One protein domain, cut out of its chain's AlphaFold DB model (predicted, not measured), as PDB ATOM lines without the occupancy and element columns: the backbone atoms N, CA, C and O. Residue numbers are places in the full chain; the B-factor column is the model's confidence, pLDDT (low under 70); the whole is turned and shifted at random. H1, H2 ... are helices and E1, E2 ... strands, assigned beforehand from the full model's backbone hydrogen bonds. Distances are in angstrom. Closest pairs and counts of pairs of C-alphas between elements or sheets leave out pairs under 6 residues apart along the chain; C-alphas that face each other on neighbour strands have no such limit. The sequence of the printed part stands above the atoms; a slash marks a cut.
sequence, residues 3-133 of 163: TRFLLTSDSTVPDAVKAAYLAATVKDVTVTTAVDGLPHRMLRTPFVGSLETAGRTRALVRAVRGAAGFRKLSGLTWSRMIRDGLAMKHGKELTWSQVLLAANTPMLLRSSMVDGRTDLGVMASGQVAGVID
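Overview. This is residues 3 to 133 of the 163 residues of the protein "NMO domain-containing protein" of Streptomyces avermitilis (UniProt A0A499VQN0). The domain is an elongated body with a group of helices at each end: at one end the short helices H1 and H8 with H2, and at the other the long helix H4, running across the long axis, with H5 and H6. Between the two groups lie the small strand hairpin E1 and E2 with H3 near it, and H7, which packs on H4, with the unnamed stretch 114 to 126 leading from H7 back to H8. The printed part has 131 residues, with eight named helices and two named strands in the order H1 H2 E1 E2 H3 H4 H5 H6 H7 H8; the sheet E1 - E2 is antiparallel and the class is mostly helix. The whole is compact, with a radius of gyration of the C-alphas of 15.4 A, and its C-alphas span 46 by 29 by 25 A.

Arrangement. H1, residues 3 to 6, touches H8, residues 127 to 131; their closest C-alphas, of Thr 3 and Ala 129, are 6.4 A apart. H2, residues 15 to 22, touches H8 too, with the C-alphas of Tyr 21 and Ala 129 closest at 5.9 A. H1 and H2 are close but not clearly touching, with the C-alphas of Leu 6 and Lys 18 at 7.6 A. E1, residues 29 to 32, and E2, residues 40 to 43, form an antiparallel hairpin with 140 degrees between their directions; N 30 and O 42 are within hydrogen-bond range at 2.9 A, and so are N 40 and O 32 at 3.2 A. The closest C-alphas of E1 and H3, residues 46 to 52, are those of Thr 32 and Glu 52, 7.4 A apart. H3 touches no helix. H4, residues 56 to 74, touches H6, residues 96 to 102, with its residues 59 to 67 alone; the C-alphas of Ala 63 and Leu 101 are closest at 5.3 A, and the two helices run the same way at a steep tilt of 57 degrees. H5, residues 78 to 91, touches H6 with its residues 85 to 89 alone, the C-alphas of Gly 85 and Val 99 being closest at 6.3 A; their lines are about perpendicular at 73 degrees, only just beyond a steep tilt. H7, residues 105 to 113, touches H4 about perpendicular at 73 degrees, with the C-alphas of Phe 70 and Met 107 closest at 6.5 A. H7 and H8 are apart. Each O i to N i+4 pair is within hydrogen-bond range in H2, H3, H4, H5, H6 and H7; in H8 it is 0 of 1, beside 2 of 2 O i to N i+3 pairs, and H1 is too short for an O i to N i+4 pair.

Along the chain. H1 begins with C-alpha 3 at (-6.656, -9.595, 25.668). H2 measures 10.3 A from first to last C-alpha, E1 9.5 A and E2 10.1 A. H4 is the longest helix, 26.2 A from C-alpha 56 at (-33.555, -24.011, 31.236) to C-alpha 74. H5 measures 19.9 A and H7 11.9 A. H8 ends with C-alpha 131 at (-9.684, 0.540, 23.490).

Size, cuts and confidence. The two C-alphas farthest apart, of Ser 79 and Asp 133, are 47.0 A from each other, while the first and last printed C-alphas are 12.1 A apart. The printed part has no cut. The link from H7 to H8, 13 residues, is long. Mean pLDDT of the printed part is 87.0, and residues 91 to 93 are under 70.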
ATOM      1  N   THR A   3      -6.053 -10.137  26.900       96.56
ATOM      2  CA  THR A   3      -6.656  -9.595  25.668       96.56
ATOM      3  C   THR A   3      -5.675  -8.810  24.791       96.56
ATOM      4  O   THR A   3      -5.710  -8.945  23.575       96.56
ATOM      5  N   ARG A   4      -4.755  -8.039  25.385       97.56
ATOM      6  CA  ARG A   4      -3.769  -7.258  24.626       97.56
ATOM      7  C   ARG A   4      -2.774  -8.132  23.858       97.56
ATOM      8  O   ARG A   4      -2.494  -7.813  22.712       97.56
ATOM      9  N   PHE A   5      -2.283  -9.218  24.463       97.69
ATOM     10  CA  PHE A   5      -1.382 -10.168  23.795       97.69
ATOM     11  C   PHE A   5      -2.113 -11.112  22.832       97.69
ATOM     12  O   PHE A   5      -1.495 -11.636  21.917       97.69
ATOM     13  N   LEU A   6      -3.426 -11.316  22.995       97.38
ATOM     14  CA  LEU A   6      -4.239 -11.984  21.972       97.38
ATOM     15  C   LEU A   6      -4.282 -11.157  20.677       97.38
ATOM     16  O   LEU A   6      -4.286 -11.728  19.586       97.38
ATOM     17  N   LEU A   7      -4.294  -9.828  20.808       97.81
ATOM     18  CA  LEU A   7      -4.340  -8.851  19.720       97.81
ATOM     19  C   LEU A   7      -2.936  -8.379  19.331       97.81
ATOM     20  O   LEU A   7      -2.637  -7.189  19.355       97.81
ATOM     21  N   THR A   8      -2.071  -9.326  18.990       98.38
ATOM     22  CA  THR A   8      -0.766  -9.066  18.368       98.38
ATOM     23  C   THR A   8      -0.660  -9.805  17.039       98.38
ATOM     24  O   THR A   8      -1.426 -10.741  16.763       98.38
ATOM     25  N   SER A   9       0.291  -9.405  16.200       97.94
ATOM     26  CA  SER A   9       0.590 -10.121  14.958       97.94
ATOM     27  C   SER A   9       1.109 -11.540  15.222       97.94
ATOM     28  O   SER A   9       0.756 -12.450  14.481       97.94
ATOM     29  N   ASP A  10       1.857 -11.761  16.310       97.69
ATOM     30  CA  ASP A  10       2.410 -13.074  16.696       97.69
ATOM     31  C   ASP A  10       1.362 -14.072  17.209       97.69
ATOM     32  O   ASP A  10       1.618 -15.274  17.299       97.69
ATOM     33  N   SER A  11       0.180 -13.588  17.599       97.00
ATOM     34  CA  SER A  11      -0.896 -14.439  18.098       97.00
ATOM     35  C   SER A  11      -1.396 -15.379  16.998       97.00
ATOM     36  O   SER A  11      -1.816 -14.930  15.931       97.00
ATOM     37  N   THR A  12      -1.413 -16.684  17.283       95.94
ATOM     38  CA  THR A  12      -1.890 -17.736  16.367       95.94
ATOM     39  C   THR A  12      -3.414 -17.828  16.277       95.94
ATOM     40  O   THR A  12      -3.949 -18.663  15.550       95.94
ATOM     41  N   VAL A  13      -4.127 -16.985  17.028       96.25
ATOM     42  CA  VAL A  13      -5.587 -16.910  17.002       96.25
ATOM     43  C   VAL A  13      -6.056 -16.448  15.610       96.25
ATOM     44  O   VAL A  13      -5.475 -15.503  15.075       96.25
ATOM     45  N   PRO A  14      -7.111 -17.052  15.030       97.31
ATOM     46  CA  PRO A  14      -7.595 -16.691  13.698       97.31
ATOM     47  C   PRO A  14      -7.956 -15.206  13.540       97.31
ATOM     48  O   PRO A  14      -8.517 -14.590  14.450       97.31
ATOM     49  N   ASP A  15      -7.744 -14.648  12.347       96.62
ATOM     50  CA  ASP A  15      -8.000 -13.224  12.074       96.62
ATOM     51  C   ASP A  15      -9.463 -12.825  12.276       96.62
ATOM     52  O   ASP A  15      -9.742 -11.741  12.780       96.62
ATOM     53  N   ALA A  16     -10.412 -13.718  11.976       95.62
ATOM     54  CA  ALA A  16     -11.834 -13.483  12.234       95.62
ATOM     55  C   ALA A  16     -12.130 -13.244  13.728       95.62
ATOM     56  O   ALA A  16     -13.017 -12.463  14.077       95.62
ATOM     57  N   VAL A  17     -11.370 -13.890  14.617       96.75
ATOM     58  CA  VAL A  17     -11.460 -13.670  16.062       96.75
ATOM     59  C   VAL A  17     -10.854 -12.315  16.403       96.75
ATOM     60  O   VAL A  17     -11.532 -11.510  17.032       96.75
ATOM     61  N   LYS A  18      -9.631 -12.015  15.942       97.56
ATOM     62  CA  LYS A  18      -8.987 -10.706  16.170       97.56
ATOM     63  C   LYS A  18      -9.879  -9.550  15.695       97.56
ATOM     64  O   LYS A  18     -10.084  -8.598  16.440       97.56
ATOM     65  N   ALA A  19     -10.496  -9.680  14.521       96.75
ATOM     66  CA  ALA A  19     -11.442  -8.713  13.972       96.75
ATOM     67  C   ALA A  19     -12.674  -8.512  14.869       96.75
ATOM     68  O   ALA A  19     -13.095  -7.378  15.081       96.75
ATOM     69  N   ALA A  20     -13.227  -9.583  15.448       96.38
ATOM     70  CA  ALA A  20     -14.345  -9.470  16.384       96.38
ATOM     71  C   ALA A  20     -13.968  -8.698  17.660       96.38
ATOM     72  O   ALA A  20     -14.781  -7.935  18.175       96.38
ATOM     73  N   TYR A  21     -12.742  -8.868  18.159       97.25
ATOM     74  CA  TYR A  21     -12.239  -8.093  19.296       97.25
ATOM     75  C   TYR A  21     -11.966  -6.627  18.936       97.25
ATOM     76  O   TYR A  21     -12.302  -5.763  19.735       97.25
ATOM     77  N   LEU A  22     -11.394  -6.343  17.760       97.12
ATOM     78  CA  LEU A  22     -11.130  -4.972  17.293       97.12
ATOM     79  C   LEU A  22     -12.418  -4.189  16.996       97.12
ATOM     80  O   LEU A  22     -12.455  -2.974  17.139       97.12
ATOM     81  N   ALA A  23     -13.489  -4.881  16.598       96.38
ATOM     82  CA  ALA A  23     -14.803  -4.274  16.395       96.38
ATOM     83  C   ALA A  23     -15.561  -4.005  17.710       96.38
ATOM     84  O   ALA A  23     -16.605  -3.351  17.695       96.38
ATOM     85  N   ALA A  24     -15.084  -4.541  18.835       95.94
ATOM     86  CA  ALA A  24     -15.760  -4.427  20.116       95.94
ATOM     87  C   ALA A  24     -15.556  -3.051  20.747       95.94
ATOM     88  O   ALA A  24     -14.481  -2.468  20.687       95.94
ATOM     89  N   THR A  25     -16.566  -2.577  21.467       96.38
ATOM     90  CA  THR A  25     -16.452  -1.439  22.380       96.38
ATOM     91  C   THR A  25     -16.337  -1.914  23.829       96.38
ATOM     92  O   THR A  25     -16.561  -3.079  24.162       96.38
ATOM     93  N   VAL A  26     -16.064  -0.986  24.753       95.19
ATOM     94  CA  VAL A  26     -16.021  -1.275  26.201       95.19
ATOM     95  C   VAL A  26     -17.355  -1.846  26.720       95.19
ATOM     96  O   VAL A  26     -17.371  -2.582  27.710       95.19
ATOM     97  N   LYS A  27     -18.473  -1.534  26.046       95.69
ATOM     98  CA  LYS A  27     -19.822  -2.013  26.395       95.69
ATOM     99  C   LYS A  27     -20.096  -3.440  25.916       95.69
ATOM    100  O   LYS A  27     -21.024  -4.072  26.416       95.69
ATOM    101  N   ASP A  28     -19.276  -3.960  25.008       95.75
ATOM    102  CA  ASP A  28     -19.447  -5.287  24.414       95.75
ATOM    103  C   ASP A  28     -18.751  -6.389  25.220       95.75
ATOM    104  O   ASP A  28     -18.664  -7.528  24.776       95.75
ATOM    105  N   VAL A  29     -18.278  -6.091  26.433       95.94
ATOM    106  CA  VAL A  29     -17.774  -7.097  27.374       95.94
ATOM    107  C   VAL A  29     -18.776  -7.268  28.509       95.94
ATOM    108  O   VAL A  29     -19.016  -6.351  29.292       95.94
ATOM    109  N   THR A  30     -19.352  -8.465  28.608       93.50
ATOM    110  CA  THR A  30     -20.398  -8.809  29.580       93.50
ATOM    111  C   THR A  30     -19.876  -9.826  30.591       93.50
ATOM    112  O   THR A  30     -19.092 -10.710  30.242       93.50
ATOM    113  N   VAL A  31     -20.298  -9.714  31.851       95.50
ATOM    114  CA  VAL A  31     -20.124 -10.791  32.837       95.50
ATOM    115  C   VAL A  31     -21.347 -11.683  32.737       95.50
ATOM    116  O   VAL A  31     -22.466 -11.208  32.910       95.50
ATOM    117  N   THR A  32     -21.140 -12.966  32.467       91.06
ATOM    118  CA  THR A  32     -22.237 -13.909  32.271       91.06
ATOM    119  C   THR A  32     -21.943 -15.240  32.942       91.06
ATOM    120  O   THR A  32     -20.795 -15.673  32.999       91.06
ATOM    121  N   THR A  33     -22.994 -15.883  33.447       89.69
ATOM    122  CA  THR A  33     -22.978 -17.277  33.912       89.69
ATOM    123  C   THR A  33     -23.563 -18.223  32.862       89.69
ATOM    124  O   THR A  33     -23.637 -19.425  33.083       89.69
ATOM    125  N   ALA A  34     -23.984 -17.722  31.698       86.38
ATOM    126  CA  ALA A  34     -24.716 -18.518  30.714       86.38
ATOM    127  C   ALA A  34     -23.864 -19.586  29.994       86.38
ATOM    128  O   ALA A  34     -24.414 -20.446  29.309       86.38
ATOM    129  N   VAL A  35     -22.534 -19.529  30.126       84.75
ATOM    130  CA  VAL A  35     -21.596 -20.424  29.430       84.75
ATOM    131  C   VAL A  35     -21.381 -21.728  30.207       84.75
ATOM    132  O   VAL A  35     -21.706 -22.797  29.702       84.75
ATOM    133  N   ASP A  36     -20.880 -21.644  31.439       83.25
ATOM    134  CA  ASP A  36     -20.577 -22.780  32.330       83.25
ATOM    135  C   ASP A  36     -21.284 -22.698  33.691       83.25
ATOM    136  O   ASP A  36     -21.083 -23.541  34.566       83.25
ATOM    137  N   GLY A  37     -22.131 -21.689  33.889       82.19
ATOM    138  CA  GLY A  37     -22.762 -21.402  35.171       82.19
ATOM    139  C   GLY A  37     -21.851 -20.673  36.165       82.19
ATOM    140  O   GLY A  37     -22.295 -20.420  37.286       82.19
ATOM    141  N   LEU A  38     -20.621 -20.311  35.788       84.94
ATOM    142  CA  LEU A  38     -19.701 -19.512  36.595       84.94
ATOM    143  C   LEU A  38     -19.558 -18.091  36.027       84.94
ATOM    144  O   LEU A  38     -19.632 -17.893  34.815       84.94
ATOM    145  N   PRO A  39     -19.386 -17.069  36.883       89.81
ATOM    146  CA  PRO A  39     -19.304 -15.692  36.420       89.81
ATOM    147  C   PRO A  39     -17.955 -15.429  35.741       89.81
ATOM    148  O   PRO A  39     -16.915 -15.332  36.396       89.81
ATOM    149  N   HIS A  40     -17.981 -15.248  34.422       90.94
ATOM    150  CA  HIS A  40     -16.800 -14.931  33.622       90.94
ATOM    151  C   HIS A  40     -17.085 -13.808  32.623       90.94
ATOM    152  O   HIS A  40     -18.224 -13.601  32.201       90.94
ATOM    153  N   ARG A  41     -16.040 -13.057  32.253       95.25
ATOM    154  CA  ARG A  41     -16.144 -11.980  31.259       95.25
ATOM    155  C   ARG A  41     -15.995 -12.537  29.851       95.25
ATOM    156  O   ARG A  41     -14.981 -13.159  29.530       95.25
ATOM    157  N   MET A  42     -16.986 -12.259  29.019       94.75
ATOM    158  CA  MET A  42     -17.053 -12.703  27.634       94.75
ATOM    159  C   MET A  42     -17.291 -11.512  26.716       94.75
ATOM    160  O   MET A  42     -17.955 -10.544  27.096       94.75
ATOM    161  N   LEU A  43     -16.784 -11.605  25.491       95.81
ATOM    162  CA  LEU A  43     -17.221 -10.727  24.419       95.81
ATOM    163  C   LEU A  43     -18.683 -11.043  24.072       95.81
ATOM    164  O   LEU A  43     -19.043 -12.204  23.856       95.81
ATOM    165  N   ARG A  44     -19.532 -10.017  24.034       93.94
ATOM    166  CA  ARG A  44     -20.962 -10.109  23.741       93.94
ATOM    167  C   ARG A  44     -21.167 -10.325  22.246       93.94
ATOM    168  O   ARG A  44     -21.401  -9.397  21.484       93.94
ATOM    169  N   THR A  45     -21.101 -11.583  21.832       93.19
ATOM    170  CA  THR A  45     -21.484 -12.000  20.481       93.19
ATOM    171  C   THR A  45     -22.965 -12.374  20.415       93.19
ATOM    172  O   THR A  45     -23.574 -12.665  21.452       93.19
ATOM    173  N   PRO A  46     -23.556 -12.471  19.209       91.69
ATOM    174  CA  PRO A  46     -24.895 -13.038  19.044       91.69
ATOM    175  C   PRO A  46     -25.029 -14.437  19.663       91.69
ATOM    176  O   PRO A  46     -26.067 -14.771  20.238       91.69
ATOM    177  N   PHE A  47     -23.963 -15.246  19.613       91.19
ATOM    178  CA  PHE A  47     -23.939 -16.563  20.243       91.19
ATOM    179  C   PHE A  47     -24.068 -16.475  21.766       91.19
ATOM    180  O   PHE A  47     -24.945 -17.133  22.332       91.19
ATOM    181  N   VAL A  48     -23.256 -15.632  22.417       91.25
ATOM    182  CA  VAL A  48     -23.317 -15.403  23.870       91.25
ATOM    183  C   VAL A  48     -24.684 -14.840  24.271       91.25
ATOM    184  O   VAL A  48     -25.301 -15.370  25.191       91.25
ATOM    185  N   GLY A  49     -25.234 -13.881  23.519       91.12
ATOM    186  CA  GLY A  49     -26.595 -13.378  23.752       91.12
ATOM    187  C   GLY A  49     -27.673 -14.467  23.625       91.12
ATOM    188  O   GLY A  49     -28.639 -14.498  24.390       91.12
ATOM    189  N   SER A  50     -27.491 -15.434  22.717       89.81
ATOM    190  CA  SER A  50     -28.381 -16.602  22.615       89.81
ATOM    191  C   SER A  50     -28.292 -17.548  23.819       89.81
ATOM    192  O   SER A  50     -29.238 -18.294  24.066       89.81
ATOM    193  N   LEU A  51     -27.155 -17.572  24.527       88.06
ATOM    194  CA  LEU A  51     -26.990 -18.340  25.762       88.06
ATOM    195  C   LEU A  51     -27.658 -17.622  26.934       88.06
ATOM    196  O   LEU A  51     -28.360 -18.264  27.705       88.06
ATOM    197  N   GLU A  52     -27.500 -16.300  27.031       89.00
ATOM    198  CA  GLU A  52     -28.089 -15.482  28.102       89.00
ATOM    199  C   GLU A  52     -29.623 -15.496  28.076       89.00
ATOM    200  O   GLU A  52     -30.269 -15.497  29.120       89.00
ATOM    201  N   THR A  53     -30.210 -15.558  26.881       88.69
ATOM    202  CA  THR A  53     -31.667 -15.610  26.678       88.69
ATOM    203  C   THR A  53     -32.238 -17.033  26.702       88.69
ATOM    204  O   THR A  53     -33.457 -17.217  26.646       88.69
ATOM    205  N   ALA A  54     -31.395 -18.071  26.763       84.00
ATOM    206  CA  ALA A  54     -31.855 -19.453  26.685       84.00
ATOM    207  C   ALA A  54     -32.587 -19.892  27.965       84.00
ATOM    208  O   ALA A  54     -32.043 -19.864  29.066       84.00
ATOM    209  N   GLY A  55     -33.808 -20.412  27.807       80.31
ATOM    210  CA  GLY A  55     -34.525 -21.085  28.891       80.31
ATOM    211  C   GLY A  55     -33.839 -22.383  29.351       80.31
ATOM    212  O   GLY A  55     -33.083 -23.012  28.602       80.31
ATOM    213  N   ARG A  56     -34.164 -22.833  30.573       77.69
ATOM    214  CA  ARG A  56     -33.555 -24.011  31.236       77.69
ATOM    215  C   ARG A  56     -33.562 -25.281  30.376       77.69
ATOM    216  O   ARG A  56     -32.594 -26.036  30.379       77.69
ATOM    217  N   THR A  57     -34.627 -25.505  29.609       79.31
ATOM    218  CA  THR A  57     -34.773 -26.672  28.723       79.31
ATOM    219  C   THR A  57     -33.778 -26.642  27.563       79.31
ATOM    220  O   THR A  57     -33.089 -27.628  27.305       79.31
ATOM    221  N   ARG A  58     -33.640 -25.494  26.889       80.25
ATOM    222  CA  ARG A  58     -32.702 -25.310  25.773       80.25
ATOM    223  C   ARG A  58     -31.250 -25.400  26.239       80.25
ATOM    224  O   ARG A  58     -30.429 -25.993  25.540       80.25
ATOM    225  N   ALA A  59     -30.958 -24.853  27.419       78.00
ATOM    226  CA  ALA A  59     -29.650 -24.955  28.057       78.00
ATOM    227  C   ALA A  59     -29.278 -26.420  28.347       78.00
ATOM    228  O   ALA A  59     -28.196 -26.859  27.961       78.00
ATOM    229  N   LEU A  60     -30.199 -27.206  28.920       76.94
ATOM    230  CA  LEU A  60     -29.974 -28.626  29.205       76.94
ATOM    231  C   LEU A  60     -29.720 -29.444  27.930       76.94
ATOM    232  O   LEU A  60     -28.760 -30.209  27.866       76.94
ATOM    233  N   VAL A  61     -30.534 -29.253  26.886       80.44
ATOM    234  CA  VAL A  61     -30.350 -29.952  25.601       80.44
ATOM    235  C   VAL A  61     -28.991 -29.620  24.976       80.44
ATOM    236  O   VAL A  61     -28.311 -30.516  24.470       80.44
ATOM    237  N   ARG A  62     -28.568 -28.349  25.018       77.88
ATOM    238  CA  ARG A  62     -27.236 -27.944  24.540       77.88
ATOM    239  C   ARG A  62     -26.117 -28.565  25.371       77.88
ATOM    240  O   ARG A  62     -25.173 -29.066  24.772       77.88
ATOM    241  N   ALA A  63     -26.236 -28.580  26.698       76.81
ATOM    242  CA  ALA A  63     -25.237 -29.176  27.585       76.81
ATOM    243  C   ALA A  63     -25.021 -30.665  27.272       76.81
ATOM    244  O   ALA A  63     -23.888 -31.104  27.103       76.81
ATOM    245  N   VAL A  64     -26.105 -31.427  27.086       78.31
ATOM    246  CA  VAL A  64     -26.027 -32.858  26.744       78.31
ATOM    247  C   VAL A  64     -25.377 -33.082  25.374       78.31
ATOM    248  O   VAL A  64     -24.491 -33.930  25.244       78.31
ATOM    249  N   ARG A  65     -25.761 -32.313  24.344       78.75
ATOM    250  CA  ARG A  65     -25.123 -32.409  23.014       78.75
ATOM    251  C   ARG A  65     -23.648 -32.014  23.056       78.75
ATOM    252  O   ARG A  65     -22.825 -32.673  22.427       78.75
ATOM    253  N   GLY A  66     -23.329 -30.966  23.809       75.12
ATOM    254  CA  GLY A  66     -21.971 -30.493  24.038       75.12
ATOM    255  C   GLY A  66     -21.092 -31.550  24.695       75.12
ATOM    256  O   GLY A  66     -20.022 -31.859  24.182       75.12
ATOM    257  N   ALA A  67     -21.586 -32.190  25.758       74.44
ATOM    258  CA  ALA A  67     -20.893 -33.282  26.440       74.44
ATOM    259  C   ALA A  67     -20.626 -34.478  25.507       74.44
ATOM    260  O   ALA A  67     -19.529 -35.039  25.510       74.44
ATOM    261  N   ALA A  68     -21.586 -34.838  24.647       77.19
ATOM    262  CA  ALA A  68     -21.390 -35.886  23.643       77.19
ATOM    263  C   ALA A  68     -20.320 -35.508  22.596       77.19
ATOM    264  O   ALA A  68     -19.490 -36.347  22.235       77.19
ATOM    265  N   GLY A  69     -20.299 -34.249  22.144       76.69
ATOM    266  CA  GLY A  69     -19.251 -33.719  21.264       76.69
ATOM    267  C   GLY A  69     -17.871 -33.715  21.928       76.69
ATOM    268  O   GLY A  69     -16.903 -34.205  21.346       76.69
ATOM    269  N   PHE A  70     -17.799 -33.264  23.183       75.75
ATOM    270  CA  PHE A  70     -16.578 -33.265  23.987       75.75
ATOM    271  C   PHE A  70     -16.031 -34.676  24.188       75.75
ATOM    272  O   PHE A  70     -14.831 -34.891  24.032       75.75
ATOM    273  N   ARG A  71     -16.891 -35.670  24.449       80.69
ATOM    274  CA  ARG A  71     -16.484 -37.082  24.515       80.69
ATOM    275  C   ARG A  71     -15.785 -37.524  23.231       80.69
ATOM    276  O   ARG A  71     -14.726 -38.142  23.289       80.69
ATOM    277  N   LYS A  72     -16.386 -37.211  22.078       79.19
ATOM    278  CA  LYS A  72     -15.863 -37.603  20.763       79.19
ATOM    279  C   LYS A  72     -14.496 -36.972  20.489       79.19
ATOM    280  O   LYS A  72     -13.634 -37.643  19.937       79.19
ATOM    281  N   LEU A  73     -14.299 -35.716  20.891       72.12
ATOM    282  CA  LEU A  73     -13.052 -34.976  20.672       72.12
ATOM    283  C   LEU A  73     -11.945 -35.318  21.678       72.12
ATOM    284  O   LEU A  73     -10.780 -35.360  21.306       72.12
ATOM    285  N   SER A  74     -12.300 -35.581  22.936       71.19
ATOM    286  CA  SER A  74     -11.347 -35.923  24.003       71.19
ATOM    287  C   SER A  74     -10.925 -37.395  24.008       71.19
ATOM    288  O   SER A  74      -9.991 -37.760  24.717       71.19
ATOM    289  N   GLY A  75     -11.626 -38.261  23.265       77.06
ATOM    290  CA  GLY A  75     -11.385 -39.706  23.271       77.06
ATOM    291  C   GLY A  75     -11.727 -40.388  24.604       77.06
ATOM    292  O   GLY A  75     -11.374 -41.547  24.812       77.06
ATOM    293  N   LEU A  76     -12.406 -39.691  25.523       80.38
ATOM    294  CA  LEU A  76     -12.718 -40.207  26.853       80.38
ATOM    295  C   LEU A  76     -13.837 -41.258  26.815       80.38
ATOM    296  O   LEU A  76     -14.812 -41.184  26.056       80.38
ATOM    297  N   THR A  77     -13.741 -42.235  27.713       84.00
ATOM    298  CA  THR A  77     -14.839 -43.160  27.997       84.00
ATOM    299  C   THR A  77     -15.905 -42.479  28.857       84.00
ATOM    300  O   THR A  77     -15.615 -41.572  29.641       84.00
ATOM    301  N   TRP A  78     -17.156 -42.938  28.755       81.44
ATOM    302  CA  TRP A  78     -18.254 -42.428  29.589       81.44
ATOM    303  C   TRP A  78     -17.975 -42.571  31.089       81.44
ATOM    304  O   TRP A  78     -18.289 -41.670  31.861       81.44
ATOM    305  N   SER A  79     -17.344 -43.671  31.505       84.12
ATOM    306  CA  SER A  79     -16.986 -43.907  32.906       84.12
ATOM    307  C   SER A  79     -15.994 -42.872  33.437       84.12
ATOM    308  O   SER A  79     -16.129 -42.416  34.572       84.12
ATOM    309  N   ARG A  80     -15.025 -42.462  32.611       81.38
ATOM    310  CA  ARG A  80     -14.068 -41.410  32.963       81.38
ATOM    311  C   ARG A  80     -14.732 -40.037  32.991       81.38
ATOM    312  O   ARG A  80     -14.540 -39.315  33.954       81.38
ATOM    313  N   MET A  81     -15.611 -39.739  32.034       80.81
ATOM    314  CA  MET A  81     -16.389 -38.493  32.024       80.81
ATOM    315  C   MET A  81     -17.262 -38.324  33.278       80.81
ATOM    316  O   MET A  81     -17.313 -37.241  33.854       80.81
ATOM    317  N   ILE A  82     -17.917 -39.395  33.737       83.50
ATOM    318  CA  ILE A  82     -18.710 -39.373  34.976       83.50
ATOM    319  C   ILE A  82     -17.805 -39.158  36.195       83.50
ATOM    320  O   ILE A  82     -18.139 -38.362  37.071       83.50
ATOM    321  N   ARG A  83     -16.652 -39.836  36.249       84.69
ATOM    322  CA  ARG A  83     -15.670 -39.668  37.330       84.69
ATOM    323  C   ARG A  83     -15.134 -38.239  37.390       84.69
ATOM    324  O   ARG A  83     -15.078 -37.666  38.472       84.69
ATOM    325  N   ASP A  84     -14.792 -37.668  36.242       79.38
ATOM    326  CA  ASP A  84     -14.291 -36.301  36.139       79.38
ATOM    327  C   ASP A  84     -15.382 -35.299  36.551       79.38
ATOM    328  O   ASP A  84     -15.114 -34.381  37.320       79.38
ATOM    329  N   GLY A  85     -16.641 -35.525  36.155       80.88
ATOM    330  CA  GLY A  85     -17.781 -34.727  36.619       80.88
ATOM    331  C   GLY A  85     -18.009 -34.808  38.137       80.88
ATOM    332  O   GLY A  85     -18.262 -33.789  38.781       80.88
ATOM    333  N   LEU A  86     -17.867 -35.998  38.730       81.81
ATOM    334  CA  LEU A  86     -17.919 -36.196  40.186       81.81
ATOM    335  C   LEU A  86     -16.777 -35.459  40.896       81.81
ATOM    336  O   LEU A  86     -17.016 -34.806  41.911       81.81
ATOM    337  N   ALA A  87     -15.563 -35.513  40.347       80.06
ATOM    338  CA  ALA A  87     -14.408 -34.793  40.878       80.06
ATOM    339  C   ALA A  87     -14.582 -33.268  40.770       80.06
ATOM    340  O   ALA A  87     -14.294 -32.549  41.726       80.06
ATOM    341  N   MET A  88     -15.130 -32.767  39.656       75.75
ATOM    342  CA  MET A  88     -15.454 -31.347  39.476       75.75
ATOM    343  C   MET A  88     -16.480 -30.849  40.498       75.75
ATOM    344  O   MET A  88     -16.326 -29.742  41.006       75.75
ATOM    345  N   LYS A  89     -17.493 -31.665  40.824       79.00
ATOM    346  CA  LYS A  89     -18.469 -31.358  41.879       79.00
ATOM    347  C   LYS A  89     -17.839 -31.334  43.276       79.00
ATOM    348  O   LYS A  89     -18.267 -30.560  44.121       79.00
ATOM    349  N   HIS A  90     -16.881 -32.218  43.543       70.69
ATOM    350  CA  HIS A  90     -16.271 -32.329  44.870       70.69
ATOM    351  C   HIS A  90     -15.211 -31.246  45.127       70.69
ATOM    352  O   HIS A  90     -15.029 -30.831  46.263       70.69
ATOM    353  N   GLY A  91     -14.506 -30.794  44.083       61.34
ATOM    354  CA  GLY A  91     -13.399 -29.836  44.202       61.34
ATOM    355  C   GLY A  91     -13.780 -28.357  44.077       61.34
ATOM    356  O   GLY A  91     -12.950 -27.491  44.338       61.34
ATOM    357  N   LYS A  92     -15.005 -28.045  43.646       57.78
ATOM    358  CA  LYS A  92     -15.542 -26.683  43.512       57.78
ATOM    359  C   LYS A  92     -17.001 -26.734  43.955       57.78
ATOM    360  O   LYS A  92     -17.660 -27.707  43.614       57.78
ATOM    361  N   GLU A  93     -17.519 -25.732  44.666       67.12
ATOM    362  CA  GLU A  93     -18.937 -25.642  45.075       67.12
ATOM    363  C   GLU A  93     -19.891 -25.468  43.866       67.12
ATOM    364  O   GLU A  93     -20.625 -24.492  43.742       67.12
ATOM    365  N   LEU A  94     -19.848 -26.397  42.911       75.00
ATOM    366  CA  LEU A  94     -20.631 -26.391  41.690       75.00
ATOM    367  C   LEU A  94     -21.891 -27.227  41.884       75.00
ATOM    368  O   LEU A  94     -21.868 -28.378  42.326       75.00
ATOM    369  N   THR A  95     -23.005 -26.669  41.442       80.62
ATOM    370  CA  THR A  95     -24.239 -27.411  41.208       80.62
ATOM    371  C   THR A  95     -24.045 -28.426  40.078       80.62
ATOM    372  O   THR A  95     -23.245 -28.232  39.159       80.62
ATOM    373  N   TRP A  96     -24.841 -29.496  40.073       77.19
ATOM    374  CA  TRP A  96     -24.838 -30.462  38.967       77.19
ATOM    375  C   TRP A  96     -25.137 -29.818  37.601       77.19
ATOM    376  O   TRP A  96     -24.593 -30.250  36.588       77.19
ATOM    377  N   SER A  97     -25.944 -28.753  37.566       75.62
ATOM    378  CA  SER A  97     -26.182 -27.956  36.356       75.62
ATOM    379  C   SER A  97     -24.930 -27.236  35.858       75.62
ATOM    380  O   SER A  97     -24.687 -27.225  34.656       75.62
ATOM    381  N   GLN A  98     -24.115 -26.680  36.759       77.25
ATOM    382  CA  GLN A  98     -22.843 -26.044  36.400       77.25
ATOM    383  C   GLN A  98     -21.837 -27.065  35.868       77.25
ATOM    384  O   GLN A  98     -21.189 -26.811  34.862       77.25
ATOM    385  N   VAL A  99     -21.755 -28.255  36.474       79.38
ATOM    386  CA  VAL A  99     -20.885 -29.333  35.972       79.38
ATOM    387  C   VAL A  99     -21.260 -29.722  34.537       79.38
ATOM    388  O   VAL A  99     -20.384 -29.865  33.685       79.38
ATOM    389  N   LEU A 100     -22.559 -29.843  34.242       75.00
ATOM    390  CA  LEU A 100     -23.042 -30.156  32.894       75.00
ATOM    391  C   LEU A 100     -22.763 -29.035  31.882       75.00
ATOM    392  O   LEU A 100     -22.376 -29.324  30.753       75.00
ATOM    393  N   LEU A 101     -22.954 -27.770  32.264       77.75
ATOM    394  CA  LEU A 101     -22.672 -26.626  31.391       77.75
ATOM    395  C   LEU A 101     -21.167 -26.489  31.117       77.75
ATOM    396  O   LEU A 101     -20.757 -26.364  29.962       77.75
ATOM    397  N   ALA A 102     -20.343 -26.621  32.157       75.56
ATOM    398  CA  ALA A 102     -18.888 -26.550  32.072       75.56
ATOM    399  C   ALA A 102     -18.283 -27.608  31.136       75.56
ATOM    400  O   ALA A 102     -17.255 -27.352  30.510       75.56
ATOM    401  N   ALA A 103     -18.932 -28.767  30.978       72.50
ATOM    402  CA  ALA A 103     -18.486 -29.806  30.051       72.50
ATOM    403  C   ALA A 103     -18.466 -29.341  28.580       72.50
ATOM    404  O   ALA A 103     -17.697 -29.869  27.779       72.50
ATOM    405  N   ASN A 104     -19.290 -28.353  28.208       77.06
ATOM    406  CA  ASN A 104     -19.353 -27.841  26.838       77.06
ATOM    407  C   ASN A 104     -18.382 -26.673  26.578       77.06
ATOM    408  O   ASN A 104     -18.007 -26.419  25.434       77.06
ATOM    409  N   THR A 105     -17.938 -25.969  27.618       80.56
ATOM    410  CA  THR A 105     -17.096 -24.769  27.493       80.56
ATOM    411  C   THR A 105     -15.798 -24.985  26.711       80.56
ATOM    412  O   THR A 105     -15.505 -24.151  25.854       80.56
ATOM    413  N   PRO A 106     -15.044 -26.094  26.883       82.94
ATOM    414  CA  PRO A 106     -13.857 -26.351  26.066       82.94
ATOM    415  C   PRO A 106     -14.154 -26.396  24.563       82.94
ATOM    416  O   PRO A 106     -13.345 -25.942  23.757       82.94
ATOM    417  N   MET A 107     -15.328 -26.903  24.173       84.25
ATOM    418  CA  MET A 107     -15.746 -26.964  22.770       84.25
ATOM    419  C   MET A 107     -16.104 -25.587  22.230       84.25
ATOM    420  O   MET A 107     -15.710 -25.246  21.119       84.25
ATOM    421  N   LEU A 108     -16.793 -24.776  23.033       88.75
ATOM    422  CA  LEU A 108     -17.131 -23.404  22.666       88.75
ATOM    423  C   LEU A 108     -15.886 -22.518  22.544       88.75
ATOM    424  O   LEU A 108     -15.822 -21.680  21.649       88.75
ATOM    425  N   LEU A 109     -14.892 -22.714  23.414       89.50
ATOM    426  CA  LEU A 109     -13.605 -22.021  23.337       89.50
ATOM    427  C   LEU A 109     -12.791 -22.475  22.124       89.50
ATOM    428  O   LEU A 109     -12.200 -21.645  21.445       89.50
ATOM    429  N   ARG A 110     -12.768 -23.778  21.818       89.81
ATOM    430  CA  ARG A 110     -12.088 -24.296  20.623       89.81
ATOM    431  C   ARG A 110     -12.728 -23.765  19.338       89.81
ATOM    432  O   ARG A 110     -12.011 -23.310  18.454       89.81
ATOM    433  N   SER A 111     -14.060 -23.777  19.275       90.44
ATOM    434  CA  SER A 111     -14.828 -23.298  18.123       90.44
ATOM    435  C   SER A 111     -14.431 -21.875  17.731       90.44
ATOM    436  O   SER A 111     -14.247 -21.597  16.553       90.44
ATOM    437  N   SER A 112     -14.264 -20.971  18.698       93.31
ATOM    438  CA  SER A 112     -13.786 -19.611  18.428       93.31
ATOM    439  C   SER A 112     -12.266 -19.572  18.244       93.31
ATOM    440  O   SER A 112     -11.794 -19.232  17.166       93.31
ATOM    441  N   MET A 113     -11.498 -19.937  19.272       94.31
ATOM    442  CA  MET A 113     -10.060 -19.650  19.361       94.31
ATOM    443  C   MET A 113      -9.190 -20.485  18.422       94.31
ATOM    444  O   MET A 113      -8.061 -20.092  18.148       94.31
ATOM    445  N   VAL A 114      -9.690 -21.632  17.958       92.88
ATOM    446  CA  VAL A 114      -8.966 -22.539  17.056       92.88
ATOM    447  C   VAL A 114      -9.654 -22.598  15.701       92.88
ATOM    448  O   VAL A 114      -9.012 -22.384  14.680       92.88
ATOM    449  N   ASP A 115     -10.964 -22.852  15.684       92.50
ATOM    450  CA  ASP A 115     -11.699 -23.055  14.430       92.50
ATOM    451  C   ASP A 115     -12.181 -21.727  13.796       92.50
ATOM    452  O   ASP A 115     -12.758 -21.734  12.710       92.50
ATOM    453  N   GLY A 116     -11.978 -20.577  14.457       92.69
ATOM    454  CA  GLY A 116     -12.327 -19.244  13.941       92.69
ATOM    455  C   GLY A 116     -13.831 -18.944  13.882       92.69
ATOM    456  O   GLY A 116     -14.240 -17.908  13.359       92.69
ATOM    457  N   ARG A 117     -14.676 -19.826  14.423       91.50
ATOM    458  CA  ARG A 117     -16.144 -19.739  14.405       91.50
ATOM    459  C   ARG A 117     -16.660 -18.873  15.547       91.50
ATOM    460  O   ARG A 117     -17.168 -19.369  16.558       91.50
ATOM    461  N   THR A 118     -16.532 -17.559  15.382       91.62
ATOM    462  CA  THR A 118     -17.029 -16.540  16.330       91.62
ATOM    463  C   THR A 118     -18.556 -16.550  16.486       91.62
ATOM    464  O   THR A 118     -19.079 -16.079  17.496       91.62
ATOM    465  N   ASP A 119     -19.268 -17.141  15.525       88.75
ATOM    466  CA  ASP A 119     -20.719 -17.338  15.500       88.75
ATOM    467  C   ASP A 119     -21.200 -18.541  16.331       88.75
ATOM    468  O   ASP A 119     -22.380 -18.617  16.677       88.75
ATOM    469  N   LEU A 120     -20.303 -19.479  16.661       86.75
ATOM    470  CA  LEU A 120     -20.620 -20.709  17.402       86.75
ATOM    471  C   LEU A 120     -19.829 -20.870  18.708       86.75
ATOM    472  O   LEU A 120     -20.118 -21.779  19.489       86.75
ATOM    473  N   GLY A 121     -18.824 -20.025  18.936       89.94
ATOM    474  CA  GLY A 121     -17.921 -20.106  20.076       89.94
ATOM    475  C   GLY A 121     -18.054 -18.955  21.070       89.94
ATOM    476  O   GLY A 121     -18.768 -17.975  20.855       89.94
ATOM    477  N   VAL A 122     -17.322 -19.075  22.177       93.38
ATOM    478  CA  VAL A 122     -17.223 -18.035  23.215       93.38
ATOM    479  C   VAL A 122     -15.819 -17.452  23.242       93.38
ATOM    480  O   VAL A 122     -14.843 -18.148  22.979       93.38
ATOM    481  N   MET A 123     -15.706 -16.166  23.554       95.38
ATOM    482  CA  MET A 123     -14.438 -15.439  23.541       95.38
ATOM    483  C   MET A 123     -14.259 -14.720  24.872       95.38
ATOM    484  O   MET A 123     -14.946 -13.736  25.147       95.38
ATOM    485  N   ALA A 124     -13.359 -15.223  25.718       94.50
ATOM    486  CA  ALA A 124     -13.053 -14.585  26.994       94.50
ATOM    487  C   ALA A 124     -12.380 -13.232  26.747       94.50
ATOM    488  O   ALA A 124     -11.377 -13.148  26.037       94.50
ATOM    489  N   SER A 125     -12.917 -12.157  27.317       95.00
ATOM    490  CA  SER A 125     -12.445 -10.807  27.007       95.00
ATOM    491  C   SER A 125     -12.402  -9.910  28.236       95.00
ATOM    492  O   SER A 125     -13.263  -9.982  29.109       95.00
ATOM    493  N   GLY A 126     -11.388  -9.050  28.309       95.56
ATOM    494  CA  GLY A 126     -11.384  -7.898  29.201       95.56
ATOM    495  C   GLY A 126     -11.957  -6.674  28.493       95.56
ATOM    496  O   GLY A 126     -11.820  -6.540  27.283       95.56
ATOM    497  N   GLN A 127     -12.518  -5.733  29.257       96.50
ATOM    498  CA  GLN A 127     -13.032  -4.455  28.732       96.50
ATOM    499  C   GLN A 127     -12.000  -3.659  27.923       96.50
ATOM    500  O   GLN A 127     -12.380  -2.883  27.054       96.50
ATOM    501  N   VAL A 128     -10.708  -3.903  28.167       96.50
ATOM    502  CA  VAL A 128      -9.596  -3.341  27.391       96.50
ATOM    503  C   VAL A 128      -9.699  -3.632  25.890       96.50
ATOM    504  O   VAL A 128      -9.143  -2.874  25.112       96.50
ATOM    505  N   ALA A 129     -10.430  -4.675  25.468       96.19
ATOM    506  CA  ALA A 129     -10.720  -4.914  24.051       96.19
ATOM    507  C   ALA A 129     -11.275  -3.659  23.363       96.19
ATOM    508  O   ALA A 129     -10.856  -3.338  22.263       96.19
ATOM    509  N   GLY A 130     -12.141  -2.910  24.055       96.19
ATOM    510  CA  GLY A 130     -12.804  -1.732  23.506       96.19
ATOM    511  C   GLY A 130     -11.949  -0.478  23.354       96.19
ATOM    512  O   GLY A 130     -12.493   0.567  23.011       96.19
ATOM    513  N   VAL A 131     -10.656  -0.552  23.674       96.50
ATOM    514  CA  VAL A 131      -9.684   0.540  23.490       96.50
ATOM    515  C   VAL A 131      -8.441   0.073  22.726       96.50
ATOM    516  O   VAL A 131      -7.419   0.750  22.744       96.50
ATOM    517  N   ILE A 132      -8.501  -1.110  22.110       97.44
ATOM    518  CA  ILE A 132      -7.426  -1.666  21.288       97.44
ATOM    519  C   ILE A 132      -7.839  -1.545  19.823       97.44
ATOM    520  O   ILE A 132      -8.874  -2.074  19.433       97.44
ATOM    521  N   ASP A 133      -7.006  -0.891  19.021       96.81
ATOM    522  CA  ASP A 133      -7.266  -0.573  17.613       96.81
ATOM    523  C   ASP A 133      -6.151  -1.042  16.658       96.81
ATOM    524  O   ASP A 133      -6.241  -0.850  15.446       96.81
TER     525      ASP A 133